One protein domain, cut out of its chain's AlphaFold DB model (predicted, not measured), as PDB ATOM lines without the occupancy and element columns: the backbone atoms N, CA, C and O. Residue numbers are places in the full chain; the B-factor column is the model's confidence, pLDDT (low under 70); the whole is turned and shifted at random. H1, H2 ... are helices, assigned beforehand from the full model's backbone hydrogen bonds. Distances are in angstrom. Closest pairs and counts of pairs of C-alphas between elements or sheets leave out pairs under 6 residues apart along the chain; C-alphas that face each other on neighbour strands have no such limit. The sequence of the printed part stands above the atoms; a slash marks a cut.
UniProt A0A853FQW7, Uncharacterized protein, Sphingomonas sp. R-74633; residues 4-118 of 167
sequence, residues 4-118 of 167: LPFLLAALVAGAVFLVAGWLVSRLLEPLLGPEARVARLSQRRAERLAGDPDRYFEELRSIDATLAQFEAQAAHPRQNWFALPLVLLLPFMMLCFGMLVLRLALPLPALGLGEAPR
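AT A GLANCE: This is residues 4 to 118 of the 167 residues of an uncharacterized protein of Sphingomonas sp. R-74633 (UniProt A0A853FQW7). H1 and H2 run nearly in line; at one end H3 folds back as a hairpin with H2, at the other H4 crosses H1. Between, residues 71 to 89 stand free as an open arch. The printed part has 115 residues with five helices, H1 to H5, and no named strand: all helix, extended, radius of gyration of the C-alphas 23.3 A, spans 73 by 31 by 18 A.

HOW THE PARTS SIT: H1, residues 4 to 32, touches H4, residues 83 to 105, with residues 7 to 18 alone; the closest C-alphas, Gly 14 and Gly 98, are 3.7 A apart. H2, residues 34 to 49, touches H3, residues 57 to 75, opposite ways at 31 degrees, a shallow tilt; the closest C-alphas, Arg 45 and Leu 60, are 6.4 A apart. H5, residues 108 to 111, touches no helix. Every O i to N i+4 pair is within hydrogen-bond range in H2 and H3, 23 of 25 in H1, 17 of 19 in H4; H5 is too short for one.

IN THESE COORDINATES: H1 begins at C-alpha 4 (179.713, 144.352, 133.293) and is 40.2 A long; H4 is 30.0 A long, with a kink of 49 degrees near residue 90. H5 ends at C-alpha 111 (174.765, 149.719, 121.536).

THE WHOLE: The printed part has no cut and no long link. pLDDT is under 70 at residues 29 to 37, 53, 73 to 87 and 105 to 114.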
ATOM      1  N   LEU A   4     179.644 143.216 132.376       78.31
ATOM      2  CA  LEU A   4     179.713 144.352 133.293       78.31
ATOM      3  C   LEU A   4     179.095 145.659 132.741       78.31
ATOM      4  O   LEU A   4     178.258 146.231 133.438       78.31
ATOM      5  N   PRO A   5     179.414 146.125 131.513       78.94
ATOM      6  CA  PRO A   5     178.762 147.301 130.925       78.94
ATOM      7  C   PRO A   5     177.249 147.121 130.766       78.94
ATOM      8  O   PRO A   5     176.493 148.047 131.059       78.94
ATOM      9  N   PHE A   6     176.795 145.922 130.385       78.69
ATOM     10  CA  PHE A   6     175.370 145.606 130.298       78.69
ATOM     11  C   PHE A   6     174.671 145.729 131.659       78.69
ATOM     12  O   PHE A   6     173.607 146.333 131.764       78.69
ATOM     13  N   LEU A   7     175.276 145.189 132.721       80.38
ATOM     14  CA  LEU A   7     174.721 145.247 134.077       80.38
ATOM     15  C   LEU A   7     174.663 146.677 134.627       80.38
ATOM     16  O   LEU A   7     173.684 147.033 135.279       80.38
ATOM     17  N   LEU A   8     175.673 147.503 134.339       83.00
ATOM     18  CA  LEU A   8     175.674 148.919 134.717       83.00
ATOM     19  C   LEU A   8     174.585 149.695 133.974       83.00
ATOM     20  O   LEU A   8     173.822 150.428 134.602       83.00
ATOM     21  N   ALA A   9     174.462 149.486 132.662       81.69
ATOM     22  CA  ALA A   9     173.396 150.089 131.870       81.69
ATOM     23  C   ALA A   9     172.011 149.657 132.377       81.69
ATOM     24  O   ALA A   9     171.117 150.493 132.496       81.69
ATOM     25  N   ALA A  10     171.844 148.379 132.735       82.75
ATOM     26  CA  ALA A  10     170.605 147.874 133.315       82.75
ATOM     27  C   ALA A  10     170.307 148.572 134.646       82.75
ATOM     28  O   ALA A  10     169.217 149.099 134.829       82.75
ATOM     29  N   LEU A  11     171.278 148.657 135.556       84.94
ATOM     30  CA  LEU A  11     171.077 149.323 136.841       84.94
ATOM     31  C   LEU A  11     170.638 150.787 136.667       84.94
ATOM     32  O   LEU A  11     169.686 151.217 137.314       84.94
ATOM     33  N   VAL A  12     171.285 151.528 135.762       85.50
ATOM     34  CA  VAL A  12     170.937 152.926 135.461       85.50
ATOM     35  C   VAL A  12     169.543 153.028 134.841       85.50
ATOM     36  O   VAL A  12     168.728 153.822 135.307       85.50
ATOM     37  N   ALA A  13     169.231 152.202 133.839       84.50
ATOM     38  CA  ALA A  13     167.913 152.187 133.205       84.50
ATOM     39  C   ALA A  13     166.800 151.867 134.219       84.50
ATOM     40  O   ALA A  13     165.758 152.521 134.242       84.50
ATOM     41  N   GLY A  14     167.049 150.904 135.107       82.81
ATOM     42  CA  GLY A  14     166.149 150.549 136.195       82.81
ATOM     43  C   GLY A  14     165.969 151.665 137.218       82.81
ATOM     44  O   GLY A  14     164.849 151.916 137.657       82.81
ATOM     45  N   ALA A  15     167.045 152.373 137.566       84.62
ATOM     46  CA  ALA A  15     166.990 153.528 138.455       84.62
ATOM     47  C   ALA A  15     166.108 154.639 137.886       84.62
ATOM     48  O   ALA A  15     165.204 155.121 138.566       84.62
ATOM     49  N   VAL A  16     166.332 154.999 136.619       85.38
ATOM     50  CA  VAL A  16     165.532 156.006 135.913       85.38
ATOM     51  C   VAL A  16     164.066 155.587 135.870       85.38
ATOM     52  O   VAL A  16     163.191 156.402 136.158       85.38
ATOM     53  N   PHE A  17     163.788 154.315 135.584       82.00
ATOM     54  CA  PHE A  17     162.425 153.796 135.548       82.00
ATOM     55  C   PHE A  17     161.726 153.882 136.913       82.00
ATOM     56  O   PHE A  17     160.584 154.331 136.987       82.00
ATOM     57  N   LEU A  18     162.407 153.512 138.004       80.88
ATOM     58  CA  LEU A  18     161.838 153.624 139.350       80.88
ATOM     59  C   LEU A  18     161.607 155.078 139.764       80.88
ATOM     60  O   LEU A  18     160.565 155.379 140.341       80.88
ATOM     61  N   VAL A  19     162.537 155.986 139.450       83.62
ATOM     62  CA  VAL A  19     162.376 157.420 139.736       83.62
ATOM     63  C   VAL A  19     161.213 158.003 138.934       83.62
ATOM     64  O   VAL A  19     160.393 158.728 139.493       83.62
ATOM     65  N   ALA A  20     161.085 157.644 137.655       81.44
ATOM     66  CA  ALA A  20     159.957 158.051 136.824       81.44
ATOM     67  C   ALA A  20     158.631 157.503 137.373       81.44
ATOM     68  O   ALA A  20     157.672 158.256 137.520       81.44
ATOM     69  N   GLY A  21     158.582 156.224 137.757       79.44
ATOM     70  CA  GLY A  21     157.404 155.618 138.382       79.44
ATOM     71  C   GLY A  21     157.034 156.280 139.711       79.44
ATOM     72  O   GLY A  21     155.859 156.542 139.969       79.44
ATOM     73  N   TRP A  22     158.029 156.624 140.530       80.19
ATOM     74  CA  TRP A  22     157.823 157.375 141.766       80.19
ATOM     75  C   TRP A  22     157.261 158.774 141.490       80.19
ATOM     76  O   TRP A  22     156.274 159.170 142.112       80.19
ATOM     77  N   LEU A  23     157.811 159.495 140.512       80.88
ATOM     78  CA  LEU A  23     157.323 160.819 140.123       80.88
ATOM     79  C   LEU A  23     155.875 160.758 139.617       80.88
ATOM     80  O   LEU A  23     155.039 161.554 140.037       80.88
ATOM     81  N   VAL A  24     155.551 159.772 138.778       78.56
ATOM     82  CA  VAL A  24     154.180 159.521 138.305       78.56
ATOM     83  C   VAL A  24     153.250 159.224 139.480       78.56
ATOM     84  O   VAL A  24     152.142 159.751 139.528       78.56
ATOM     85  N   SER A  25     153.699 158.436 140.461       71.62
ATOM     86  CA  SER A  25     152.897 158.150 141.654       71.62
ATOM     87  C   SER A  25     152.599 159.413 142.469       71.62
ATOM     88  O   SER A  25     151.454 159.605 142.866       71.62
ATOM     89  N   ARG A  26     153.577 160.318 142.618       75.12
ATOM     90  CA  ARG A  26     153.404 161.626 143.270       75.12
ATOM     91  C   ARG A  26     152.450 162.540 142.508       75.12
ATOM     92  O   ARG A  26     151.648 163.231 143.121       75.12
ATOM     93  N   LEU A  27     152.498 162.520 141.178       76.38
ATOM     94  CA  LEU A  27     151.585 163.303 140.338       76.38
ATOM     95  C   LEU A  27     150.144 162.768 140.375       76.38
ATOM     96  O   LEU A  27     149.198 163.538 140.226       76.38
ATOM     97  N   LEU A  28     149.965 161.463 140.593       71.50
ATOM     98  CA  LEU A  28     148.651 160.826 140.725       71.50
ATOM     99  C   LEU A  28     148.086 160.886 142.153       71.50
ATOM    100  O   LEU A  28     146.872 160.776 142.330       71.50
ATOM    101  N   GLU A  29     148.940 161.083 143.157       66.50
ATOM    102  CA  GLU A  29     148.586 161.242 144.573       66.50
ATOM    103  C   GLU A  29     147.466 162.278 144.818       66.50
ATOM    104  O   GLU A  29     146.484 161.924 145.471       66.50
ATOM    105  N   PRO A  30     147.475 163.492 144.231       61.66
ATOM    106  CA  PRO A  30     146.377 164.450 144.410       61.66
ATOM    107  C   PRO A  30     145.056 164.039 143.735       61.66
ATOM    108  O   PRO A  30     143.999 164.566 144.077       61.66
ATOM    109  N   LEU A  31     145.072 163.110 142.773       62.44
ATOM    110  CA  LEU A  31     143.875 162.696 142.025       62.44
ATOM    111  C   LEU A  31     143.236 161.419 142.583       62.44
ATOM    112  O   LEU A  31     142.008 161.277 142.550       62.44
ATOM    113  N   LEU A  32     144.070 160.497 143.066       62.25
ATOM    114  CA  LEU A  32     143.703 159.130 143.455       62.25
ATOM    115  C   LEU A  32     144.100 158.787 144.899       62.25
ATOM    116  O   LEU A  32     143.794 157.690 145.370       62.25
ATOM    117  N   GLY A  33     144.786 159.696 145.591       61.50
ATOM    118  CA  GLY A  33     145.270 159.482 146.945       61.50
ATOM    119  C   GLY A  33     144.152 159.430 147.992       61.50
ATOM    120  O   GLY A  33     143.057 159.969 147.785       61.50
ATOM    121  N   PRO A  34     144.425 158.794 149.145       63.31
ATOM    122  CA  PRO A  34     143.484 158.732 150.262       63.31
ATOM    123  C   PRO A  34     143.087 160.134 150.745       63.31
ATOM    124  O   PRO A  34     141.916 160.368 151.024       63.31
ATOM    125  N   GLU A  35     144.018 161.089 150.726       65.38
ATOM    126  CA  GLU A  35     143.787 162.487 151.111       65.38
ATOM    127  C   GLU A  35     142.801 163.205 150.180       65.38
ATOM    128  O   GLU A  35     141.906 163.903 150.646       65.38
ATOM    129  N   ALA A  36     142.873 162.967 148.866       66.19
ATOM    130  CA  ALA A  36     141.921 163.527 147.907       66.19
ATOM    131  C   ALA A  36     140.505 162.960 148.103       66.19
ATOM    132  O   ALA A  36     139.505 163.659 147.919       66.19
ATOM    133  N   ARG A  37     140.402 161.684 148.500       69.00
ATOM    134  CA  ARG A  37     139.121 161.053 148.843       69.00
ATOM    135  C   ARG A  37     138.550 161.627 150.138       69.00
ATOM    136  O   ARG A  37     137.355 161.911 150.176       69.00
ATOM    137  N   VAL A  38     139.392 161.842 151.148       71.19
ATOM    138  CA  VAL A  38     139.025 162.501 152.410       71.19
ATOM    139  C   VAL A  38     138.570 163.939 152.159       71.19
ATOM    140  O   VAL A  38     137.499 164.303 152.628       71.19
ATOM    141  N   ALA A  39     139.278 164.709 151.329       75.00
ATOM    142  CA  ALA A  39     138.904 166.080 150.970       75.00
ATOM    143  C   ALA A  39     137.539 166.164 150.258       75.00
ATOM    144  O   ALA A  39     136.715 167.031 150.551       75.00
ATOM    145  N   ARG A  40     137.246 165.223 149.348       78.81
ATOM    146  CA  ARG A  40     135.921 165.138 148.699       78.81
ATOM    147  C   ARG A  40     134.823 164.734 149.684       78.81
ATOM    148  O   ARG A  40     133.698 165.216 149.570       78.81
ATOM    149  N   LEU A  41     135.126 163.847 150.635       77.38
ATOM    150  CA  LEU A  41     134.188 163.441 151.684       77.38
ATOM    151  C   LEU A  41     133.919 164.581 152.675       77.38
ATOM    152  O   LEU A  41     132.761 164.810 153.016       77.38
ATOM    153  N   SER A  42     134.942 165.341 153.074       78.25
ATOM    154  CA  SER A  42     134.790 166.507 153.950       78.25
ATOM    155  C   SER A  42     134.018 167.637 153.271       78.25
ATOM    156  O   SER A  42     133.206 168.292 153.919       78.25
ATOM    157  N   GLN A  43     134.202 167.832 151.962       82.25
ATOM    158  CA  GLN A  43     133.408 168.793 151.195       82.25
ATOM    159  C   GLN A  43     131.931 168.376 151.120       82.25
ATOM    160  O   GLN A  43     131.057 169.178 151.436       82.25
ATOM    161  N   ARG A  44     131.637 167.106 150.798       78.81
ATOM    162  CA  ARG A  44     130.256 166.586 150.807       78.81
ATOM    163  C   ARG A  44     129.610 166.695 152.183       78.81
ATOM    164  O   ARG A  44     128.443 167.053 152.279       78.81
ATOM    165  N   ARG A  45     130.366 166.419 153.249       80.19
ATOM    166  CA  ARG A  45     129.921 166.627 154.630       80.19
ATOM    167  C   ARG A  45     129.502 168.080 154.852       80.19
ATOM    168  O   ARG A  45     128.387 168.308 155.301       80.19
ATOM    169  N   ALA A  46     130.349 169.045 154.487       81.44
ATOM    170  CA  ALA A  46     130.052 170.470 154.638       81.44
ATOM    171  C   ALA A  46     128.805 170.907 153.846       81.44
ATOM    172  O   ALA A  46     127.967 171.630 154.376       81.44
ATOM    173  N   GLU A  47     128.638 170.418 152.614       80.94
ATOM    174  CA  GLU A  47     127.458 170.696 151.779       80.94
ATOM    175  C   GLU A  47     126.165 170.121 152.382       80.94
ATOM    176  O   GLU A  47     125.125 170.776 152.357       80.94
ATOM    177  N   ARG A  48     126.218 168.911 152.959       77.75
ATOM    178  CA  ARG A  48     125.059 168.272 153.606       77.75
ATOM    179  C   ARG A  48     124.712 168.898 154.956       77.75
ATOM    180  O   ARG A  48     123.531 169.011 155.264       77.75
ATOM    181  N   LEU A  49     125.712 169.337 155.722       76.62
ATOM    182  CA  LEU A  49     125.530 170.071 156.982       76.62
ATOM    183  C   LEU A  49     124.974 171.486 156.779       76.62
ATOM    184  O   LEU A  49     124.284 171.983 157.660       76.62
ATOM    185  N   ALA A  50     125.259 172.127 155.642       78.31
ATOM    186  CA  ALA A  50     124.667 173.418 155.280       78.31
ATOM    187  C   ALA A  50     123.199 173.306 154.811       78.31
ATOM    188  O   ALA A  50     122.511 174.320 154.712       78.31
ATOM    189  N   GLY A  51     122.738 172.091 154.489       78.38
ATOM    190  CA  GLY A  51     121.348 171.776 154.161       78.38
ATOM    191  C   GLY A  51     120.518 171.401 155.393       78.38
ATOM    192  O   GLY A  51     120.763 171.887 156.489       78.38
ATOM    193  N   ASP A  52     119.526 170.527 155.206       78.81
ATOM    194  CA  ASP A  52     118.701 169.989 156.296       78.81
ATOM    195  C   ASP A  52     119.391 168.759 156.930       78.81
ATOM    196  O   ASP A  52     119.452 167.702 156.286       78.81
ATOM    197  N   PRO A  53     119.942 168.866 158.154       69.38
ATOM    198  CA  PRO A  53     120.747 167.806 158.753       69.38
ATOM    199  C   PRO A  53     119.932 166.544 159.056       69.38
ATOM    200  O   PRO A  53     120.465 165.437 158.957       69.38
ATOM    201  N   ASP A  54     118.642 166.689 159.359       75.31
ATOM    202  CA  ASP A  54     117.777 165.572 159.749       75.31
ATOM    203  C   ASP A  54     117.466 164.658 158.558       75.31
ATOM    204  O   ASP A  54     117.362 163.438 158.698       75.31
ATOM    205  N   ARG A  55     117.422 165.223 157.345       76.88
ATOM    206  CA  ARG A  55     117.232 164.462 156.102       76.88
ATOM    207  C   ARG A  55     118.455 163.623 155.722       76.88
ATOM    208  O   ARG A  55     118.310 162.608 155.042       76.88
ATOM    209  N   TYR A  56     119.648 164.051 156.134       77.06
ATOM    210  CA  TYR A  56     120.925 163.438 155.752       77.06
ATOM    211  C   TYR A  56     121.665 162.795 156.927       77.06
ATOM    212  O   TYR A  56     122.837 162.448 156.786       77.06
ATOM    213  N   PHE A  57     121.001 162.590 158.066       79.88
ATOM    214  CA  PHE A  57     121.619 162.092 159.296       79.88
ATOM    215  C   PHE A  57     122.380 160.769 159.103       79.88
ATOM    216  O   PHE A  57     123.527 160.632 159.529       79.88
ATOM    217  N   GLU A  58     121.780 159.805 158.400       78.50
ATOM    218  CA  GLU A  58     122.401 158.504 158.114       78.50
ATOM    219  C   GLU A  58     123.623 158.640 157.180       78.50
ATOM    220  O   GLU A  58     124.648 157.983 157.376       78.50
ATOM    221  N   GLU A  59     123.555 159.554 156.202       76.31
ATOM    222  CA  GLU A  59     124.651 159.845 155.267       76.31
ATOM    223  C   GLU A  59     125.809 160.544 156.001       76.31
ATOM    224  O   GLU A  59     126.960 160.122 155.878       76.31
ATOM    225  N   LEU A  60     125.514 161.531 156.853       78.44
ATOM    226  CA  LEU A  60     126.489 162.221 157.703       78.44
ATOM    227  C   LEU A  60     127.173 161.260 158.685       78.44
ATOM    228  O   LEU A  60     128.400 161.262 158.782       78.44
ATOM    229  N   ARG A  61     126.412 160.370 159.335       83.31
ATOM    230  CA  ARG A  61     126.958 159.345 160.239       83.31
ATOM    231  C   ARG A  61     127.913 158.393 159.519       83.31
ATOM    232  O   ARG A  61     128.940 158.013 160.079       83.31
ATOM    233  N   SER A  62     127.598 158.019 158.277       79.44
ATOM    234  CA  SER A  62     128.472 157.166 157.462       79.44
ATOM    235  C   SER A  62     129.774 157.873 157.060       79.44
ATOM    236  O   SER A  62     130.844 157.257 157.077       79.44
ATOM    237  N   ILE A  63     129.712 159.177 156.755       78.81
ATOM    238  CA  ILE A  63     130.894 159.981 156.426       78.81
ATOM    239  C   ILE A  63     131.781 160.145 157.666       78.81
ATOM    240  O   ILE A  63     132.987 159.927 157.568       78.81
ATOM    241  N   ASP A  64     131.196 160.427 158.831       81.44
ATOM    242  CA  ASP A  64     131.933 160.599 160.089       81.44
ATOM    243  C   ASP A  64     132.609 159.300 160.540       81.44
ATOM    244  O   ASP A  64     133.777 159.315 160.925       81.44
ATOM    245  N   ALA A  65     131.930 158.156 160.402       81.69
ATOM    246  CA  ALA A  65     132.539 156.850 160.655       81.69
ATOM    247  C   ALA A  65     133.731 156.577 159.720       81.69
ATOM    248  O   ALA A  65     134.743 156.026 160.150       81.69
ATOM    249  N   THR A  66     133.633 156.990 158.451       78.94
ATOM    250  CA  THR A  66     134.720 156.820 157.475       78.94
ATOM    251  C   THR A  66     135.904 157.734 157.802       78.94
ATOM    252  O   THR A  66     137.048 157.290 157.748       78.94
ATOM    253  N   LEU A  67     135.652 158.991 158.183       77.44
ATOM    254  CA  LEU A  67     136.693 159.944 158.589       77.44
ATOM    255  C   LEU A  67     137.413 159.489 159.867       77.44
ATOM    256  O   LEU A  67     138.642 159.480 159.896       77.44
ATOM    257  N   ALA A  68     136.671 159.014 160.870       78.88
ATOM    258  CA  ALA A  68     137.244 158.488 162.108       78.88
ATOM    259  C   ALA A  68     138.140 157.259 161.871       78.88
ATOM    260  O   ALA A  68     139.168 157.103 162.526       78.88
ATOM    261  N   GLN A  69     137.794 156.397 160.905       78.06
ATOM    262  CA  GLN A  69     138.657 155.280 160.499       78.06
ATOM    263  C   GLN A  69     139.961 155.762 159.852       78.06
ATOM    264  O   GLN A  69     141.022 155.230 160.176       78.06
ATOM    265  N   PHE A  70     139.905 156.783 158.990       71.38
ATOM    266  CA  PHE A  70     141.106 157.385 158.396       71.38
ATOM    267  C   PHE A  70     142.014 158.028 159.453       71.38
ATOM    268  O   PHE A  70     143.231 157.850 159.403       71.38
ATOM    269  N   GLU A  71     141.447 158.735 160.431       71.75
ATOM    270  CA  GLU A  71     142.204 159.336 161.538       71.75
ATOM    271  C   GLU A  71     142.831 158.271 162.449       71.75
ATOM    272  O   GLU A  71     144.013 158.366 162.791       71.75
ATOM    273  N   ALA A  72     142.090 157.207 162.772       70.56
ATOM    274  CA  ALA A  72     142.610 156.076 163.540       70.56
ATOM    275  C   ALA A  72     143.745 155.339 162.800       70.56
ATOM    276  O   ALA A  72     144.732 154.933 163.413       70.56
ATOM    277  N   GLN A  73     143.644 155.208 161.474       65.62
ATOM    278  CA  GLN A  73     144.699 154.637 160.630       65.62
ATOM    279  C   GLN A  73     145.933 155.544 160.541       65.62
ATOM    280  O   GLN A  73     147.050 155.033 160.517       65.62
ATOM    281  N   ALA A  74     145.757 156.867 160.507       61.91
ATOM    282  CA  ALA A  74     146.865 157.824 160.517       61.91
ATOM    283  C   ALA A  74     147.595 157.851 161.873       61.91
ATOM    284  O   ALA A  74     148.813 158.028 161.915       61.91
ATOM    285  N   ALA A  75     146.868 157.628 162.973       57.44
ATOM    286  CA  ALA A  75     147.410 157.571 164.331       57.44
ATOM    287  C   ALA A  75     148.214 156.291 164.626       57.44
ATOM    288  O   ALA A  75     149.022 156.264 165.558       57.44
ATOM    289  N   HIS A  76     148.031 155.229 163.838       53.41
ATOM    290  CA  HIS A  76     148.882 154.049 163.898       53.41
ATOM    291  C   HIS A  76     150.034 154.188 162.900       53.41
ATOM    292  O   HIS A  76     149.827 153.986 161.701       53.41
ATOM    293  N   PRO A  77     151.273 154.484 163.351       50.59
ATOM    294  CA  PRO A  77     152.414 154.432 162.456       50.59
ATOM    295  C   PRO A  77     152.484 153.005 161.921       50.59
ATOM    296  O   PRO A  77     152.704 152.065 162.689       50.59
ATOM    297  N   ARG A  78     152.250 152.828 160.612       55.66
ATOM    298  CA  ARG A  78     152.467 151.551 159.926       55.66
ATOM    299  C   ARG A  78     153.887 151.124 160.248       55.66
ATOM    300  O   ARG A  78     154.848 151.670 159.709       55.66
ATOM    301  N   GLN A  79     154.010 150.200 161.193       46.41
ATOM    302  CA  GLN A  79     155.282 149.718 161.683       46.41
ATOM    303  C   GLN A  79     155.924 148.971 160.510       46.41
ATOM    304  O   GLN A  79     155.563 147.844 160.173       46.41
ATOM    305  N   ASN A  80     156.804 149.680 159.807       53.81
ATOM    306  CA  ASN A  80     157.329 149.356 158.485       53.81
ATOM    307  C   ASN A  80     158.389 148.239 158.541       53.81
ATOM    308  O   ASN A  80     159.365 148.254 157.797       53.81
ATOM    309  N   TRP A  81     158.203 147.230 159.396       46.34
ATOM    310  CA  TRP A  81     159.077 146.053 159.467       46.34
ATOM    311  C   TRP A  81     159.156 145.316 158.120       46.34
ATOM    312  O   TRP A  81     160.166 144.697 157.802       46.34
ATOM    313  N   PHE A  82     158.125 145.462 157.281       50.88
ATOM    314  CA  PHE A  82     158.091 144.963 155.903       50.88
ATOM    315  C   PHE A  82     158.836 145.841 154.881       50.88
ATOM    316  O   PHE A  82     159.094 145.376 153.771       50.88
ATOM    317  N   ALA A  83     159.206 147.081 155.217       54.38
ATOM    318  CA  ALA A  83     159.968 147.957 154.325       54.38
ATOM    319  C   ALA A  83     161.462 147.598 154.303       54.38
ATOM    320  O   ALA A  83     162.105 147.733 153.267       54.38
ATOM    321  N   LEU A  84     162.008 147.084 155.411       54.81
ATOM    322  CA  LEU A  84     163.422 146.713 155.525       54.81
ATOM    323  C   LEU A  84     163.884 145.689 154.463       54.81
ATOM    324  O   LEU A  84     164.866 145.963 153.769       54.81
ATOM    325  N   PRO A  85     163.183 144.551 154.249       59.66
ATOM    326  CA  PRO A  85     163.555 143.620 153.186       59.66
ATOM    327  C   PRO A  85     163.352 144.219 151.788       59.66
ATOM    328  O   PRO A  85     164.098 143.885 150.872       59.66
ATOM    329  N   LEU A  86     162.391 145.133 151.616       65.06
ATOM    330  CA  LEU A  86     162.126 145.786 150.331       65.06
ATOM    331  C   LEU A  86     163.250 146.755 149.940       65.06
ATOM    332  O   LEU A  86     163.655 146.781 148.783       65.06
ATOM    333  N   VAL A  87     163.782 147.514 150.902       67.06
ATOM    334  CA  VAL A  87     164.923 148.421 150.689       67.06
ATOM    335  C   VAL A  87     166.184 147.627 150.343       67.06
ATOM    336  O   VAL A  87     166.917 148.018 149.437       67.06
ATOM    337  N   LEU A  88     166.403 146.477 150.990       73.50
ATOM    338  CA  LEU A  88     167.521 145.584 150.666       73.50
ATOM    339  C   LEU A  88     167.386 144.962 149.264       73.50
ATOM    340  O   LEU A  88     168.377 144.806 148.552       73.50
ATOM    341  N   LEU A  89     166.160 144.631 148.851       77.06
ATOM    342  CA  LEU A  89     165.856 144.099 147.518       77.06
ATOM    343  C   LEU A  89     165.794 145.175 146.429       77.06
ATOM    344  O   LEU A  89     165.810 144.832 145.250       77.06
ATOM    345  N   LEU A  90     165.755 146.460 146.784       79.44
ATOM    346  CA  LEU A  90     165.635 147.570 145.842       79.44
ATOM    347  C   LEU A  90     166.696 147.566 144.724       79.44
ATOM    348  O   LEU A  90     166.292 147.623 143.563       79.44
ATOM    349  N   PRO A  91     168.015 147.444 144.992       79.75
ATOM    350  CA  PRO A  91     169.017 147.400 143.920       79.75
ATOM    351  C   PRO A  91     168.823 146.201 142.986       79.75
ATOM    352  O   PRO A  91     169.047 146.301 141.781       79.75
ATOM    353  N   PHE A  92     168.348 145.077 143.522       81.88
ATOM    354  CA  PHE A  92     168.028 143.900 142.725       81.88
ATOM    355  C   PHE A  92     166.775 144.126 141.860       81.88
ATOM    356  O   PHE A  92     166.779 143.793 140.677       81.88
ATOM    357  N   MET A  93     165.743 144.786 142.398       79.31
ATOM    358  CA  MET A  93     164.562 145.206 141.632       79.31
ATOM    359  C   MET A  93     164.920 146.186 140.516       79.31
ATOM    360  O   MET A  93     164.438 146.034 139.395       79.31
ATOM    361  N   MET A  94     165.781 147.168 140.803       83.94
ATOM    362  CA  MET A  94     166.298 148.116 139.811       83.94
ATOM    363  C   MET A  94     166.964 147.362 138.669       83.94
ATOM    364  O   MET A  94     166.639 147.580 137.509       83.94
ATOM    365  N   LEU A  95     167.839 146.417 138.991       83.75
ATOM    366  CA  LEU A  95     168.540 145.624 137.995       83.75
ATOM    367  C   LEU A  95     167.578 144.775 137.144       83.75
ATOM    368  O   LEU A  95     167.696 144.774 135.919       83.75
ATOM    369  N   CYS A  96     166.580 144.125 137.753       82.06
ATOM    370  CA  CYS A  96     165.546 143.378 137.027       82.06
ATOM    371  C   CYS A  96     164.716 144.275 136.095       82.06
ATOM    372  O   CYS A  96     164.520 143.926 134.928       82.06
ATOM    373  N   PHE A  97     164.248 145.436 136.573       78.88
ATOM    374  CA  PHE A  97     163.509 146.404 135.748       78.88
ATOM    375  C   PHE A  97     164.371 146.945 134.613       78.88
ATOM    376  O   PHE A  97     163.926 147.019 133.473       78.88
ATOM    377  N   GLY A  98     165.627 147.257 134.904       82.19
ATOM    378  CA  GLY A  98     166.610 147.686 133.925       82.19
ATOM    379  C   GLY A  98     166.816 146.694 132.794       82.19
ATOM    380  O   GLY A  98     166.807 147.070 131.626       82.19
ATOM    381  N   MET A  99     166.944 145.409 133.127       81.75
ATOM    382  CA  MET A  99     167.046 144.341 132.133       81.75
ATOM    383  C   MET A  99     165.790 144.230 131.272       81.75
ATOM    384  O   MET A  99     165.904 143.992 130.072       81.75
ATOM    385  N   LEU A 100     164.608 144.402 131.867       78.50
ATOM    386  CA  LEU A 100     163.343 144.416 131.136       78.50
ATOM    387  C   LEU A 100     163.288 145.598 130.158       78.50
ATOM    388  O   LEU A 100     163.003 145.398 128.982       78.50
ATOM    389  N   VAL A 101     163.616 146.808 130.622       78.38
ATOM    390  CA  VAL A 101     163.632 148.025 129.797       78.38
ATOM    391  C   VAL A 101     164.632 147.891 128.654       78.38
ATOM    392  O   VAL A 101     164.270 148.124 127.508       78.38
ATOM    393  N   LEU A 102     165.864 147.458 128.928       77.56
ATOM    394  CA  LEU A 102     166.877 147.287 127.883       77.56
ATOM    395  C   LEU A 102     166.505 146.203 126.867       77.56
ATOM    396  O   LEU A 102     166.868 146.334 125.705       77.56
ATOM    397  N   ARG A 103     165.788 145.150 127.280       74.19
ATOM    398  CA  ARG A 103     165.319 144.088 126.373       74.19
ATOM    399  C   ARG A 103     164.104 144.493 125.538       74.19
ATOM    400  O   ARG A 103     163.999 144.041 124.407       74.19
ATOM    401  N   LEU A 104     163.194 145.299 126.087       72.19
ATOM    402  CA  LEU A 104     161.960 145.711 125.404       72.19
ATOM    403  C   LEU A 104     162.132 146.980 124.565       72.19
ATOM    404  O   LEU A 104     161.524 147.103 123.508       72.19
ATOM    405  N   ALA A 105     162.909 147.946 125.055       67.06
ATOM    406  CA  ALA A 105     162.989 149.279 124.465       67.06
ATOM    407  C   ALA A 105     164.184 149.461 123.521       67.06
ATOM    408  O   ALA A 105     164.192 150.425 122.760       67.06
ATOM    409  N   LEU A 106     165.188 148.574 123.553       62.91
ATOM    410  CA  LEU A 106     166.369 148.699 122.701       62.91
ATOM    411  C   LEU A 106     166.712 147.389 121.982       62.91
ATOM    412  O   LEU A 106     166.816 146.345 122.623       62.91
ATOM    413  N   PRO A 107     166.986 147.426 120.664       58.59
ATOM    414  CA  PRO A 107     167.666 146.324 120.007       58.59
ATOM    415  C   PRO A 107     169.095 146.264 120.566       58.59
ATOM    416  O   PRO A 107     169.970 147.032 120.165       58.59
ATOM    417  N   LEU A 108     169.329 145.334 121.500       56.41
ATOM    418  CA  LEU A 108     170.620 145.074 122.147       56.41
ATOM    419  C   LEU A 108     171.856 145.106 121.215       56.41
ATOM    420  O   LEU A 108     172.897 145.582 121.679       56.41
ATOM    421  N   PRO A 109     171.810 144.672 119.933       53.47
ATOM    422  CA  PRO A 109     172.990 144.749 119.067       53.47
ATOM    423  C   PRO A 109     173.443 146.176 118.706       53.47
ATOM    424  O   PRO A 109     174.604 146.351 118.348       53.47
ATOM    425  N   ALA A 110     172.592 147.203 118.819       53.97
ATOM    426  CA  ALA A 110     172.918 148.555 118.345       53.97
ATOM    427  C   ALA A 110     173.865 149.348 119.269       53.97
ATOM    428  O   ALA A 110     174.467 150.325 118.831       53.97
ATOM    429  N   LEU A 111     174.011 148.948 120.537       58.69
ATOM    430  CA  LEU A 111     174.765 149.719 121.536       58.69
ATOM    431  C   LEU A 111     176.126 149.125 121.914       58.69
ATOM    432  O   LEU A 111     176.844 149.721 122.712       58.69
ATOM    433  N   GLY A 112     176.484 147.947 121.394       61.06
ATOM    434  CA  GLY A 112     177.761 147.300 121.727       61.06
ATOM    435  C   GLY A 112     177.934 146.970 123.220       61.06
ATOM    436  O   GLY A 112     179.050 146.720 123.666       61.06
ATOM    437  N   LEU A 113     176.845 146.952 124.000       64.81
ATOM    438  CA  LEU A 113     176.861 146.777 125.462       64.81
ATOM    439  C   LEU A 113     177.146 145.334 125.914       64.81
ATOM    440  O   LEU A 113     177.260 145.079 127.113       64.81
ATOM    441  N   GLY A 114     177.305 144.406 124.969       66.44
ATOM    442  CA  GLY A 114     177.469 142.980 125.229       66.44
ATOM    443  C   GLY A 114     176.135 142.255 125.421       66.44
ATOM    444  O   GLY A 114     175.058 142.840 125.320       66.44
ATOM    445  N   GLU A 115     176.215 140.951 125.673       70.56
ATOM    446  CA  GLU A 115     175.041 140.097 125.847       70.56
ATOM    447  C   GLU A 115     174.504 140.144 127.281       70.56
ATOM    448  O   GLU A 115     175.258 140.233 128.257       70.56
ATOM    449  N   ALA A 116     173.181 140.023 127.413       72.19
ATOM    450  CA  ALA A 116     172.557 139.826 128.709       72.19
ATOM    451  C   ALA A 116     173.027 138.491 129.319       72.19
ATOM    452  O   ALA A 116     173.089 137.476 128.622       72.19
ATOM    453  N   PRO A 117     173.327 138.434 130.626       77.38
ATOM    454  CA  PRO A 117     173.788 137.198 131.236       77.38
ATOM    455  C   PRO A 117     172.682 136.132 131.234       77.38
ATOM    456  O   PRO A 117     171.536 136.427 131.572       77.38
ATOM    457  N   ARG A 118     173.028 134.877 130.922       79.69
ATOM    458  CA  ARG A 118     172.062 133.770 130.743       79.69
ATOM    459  C   ARG A 118     171.121 133.555 131.932       79.69
ATOM    460  O   ARG A 118     169.945 133.271 131.746       79.69
TER     461      ARG A 118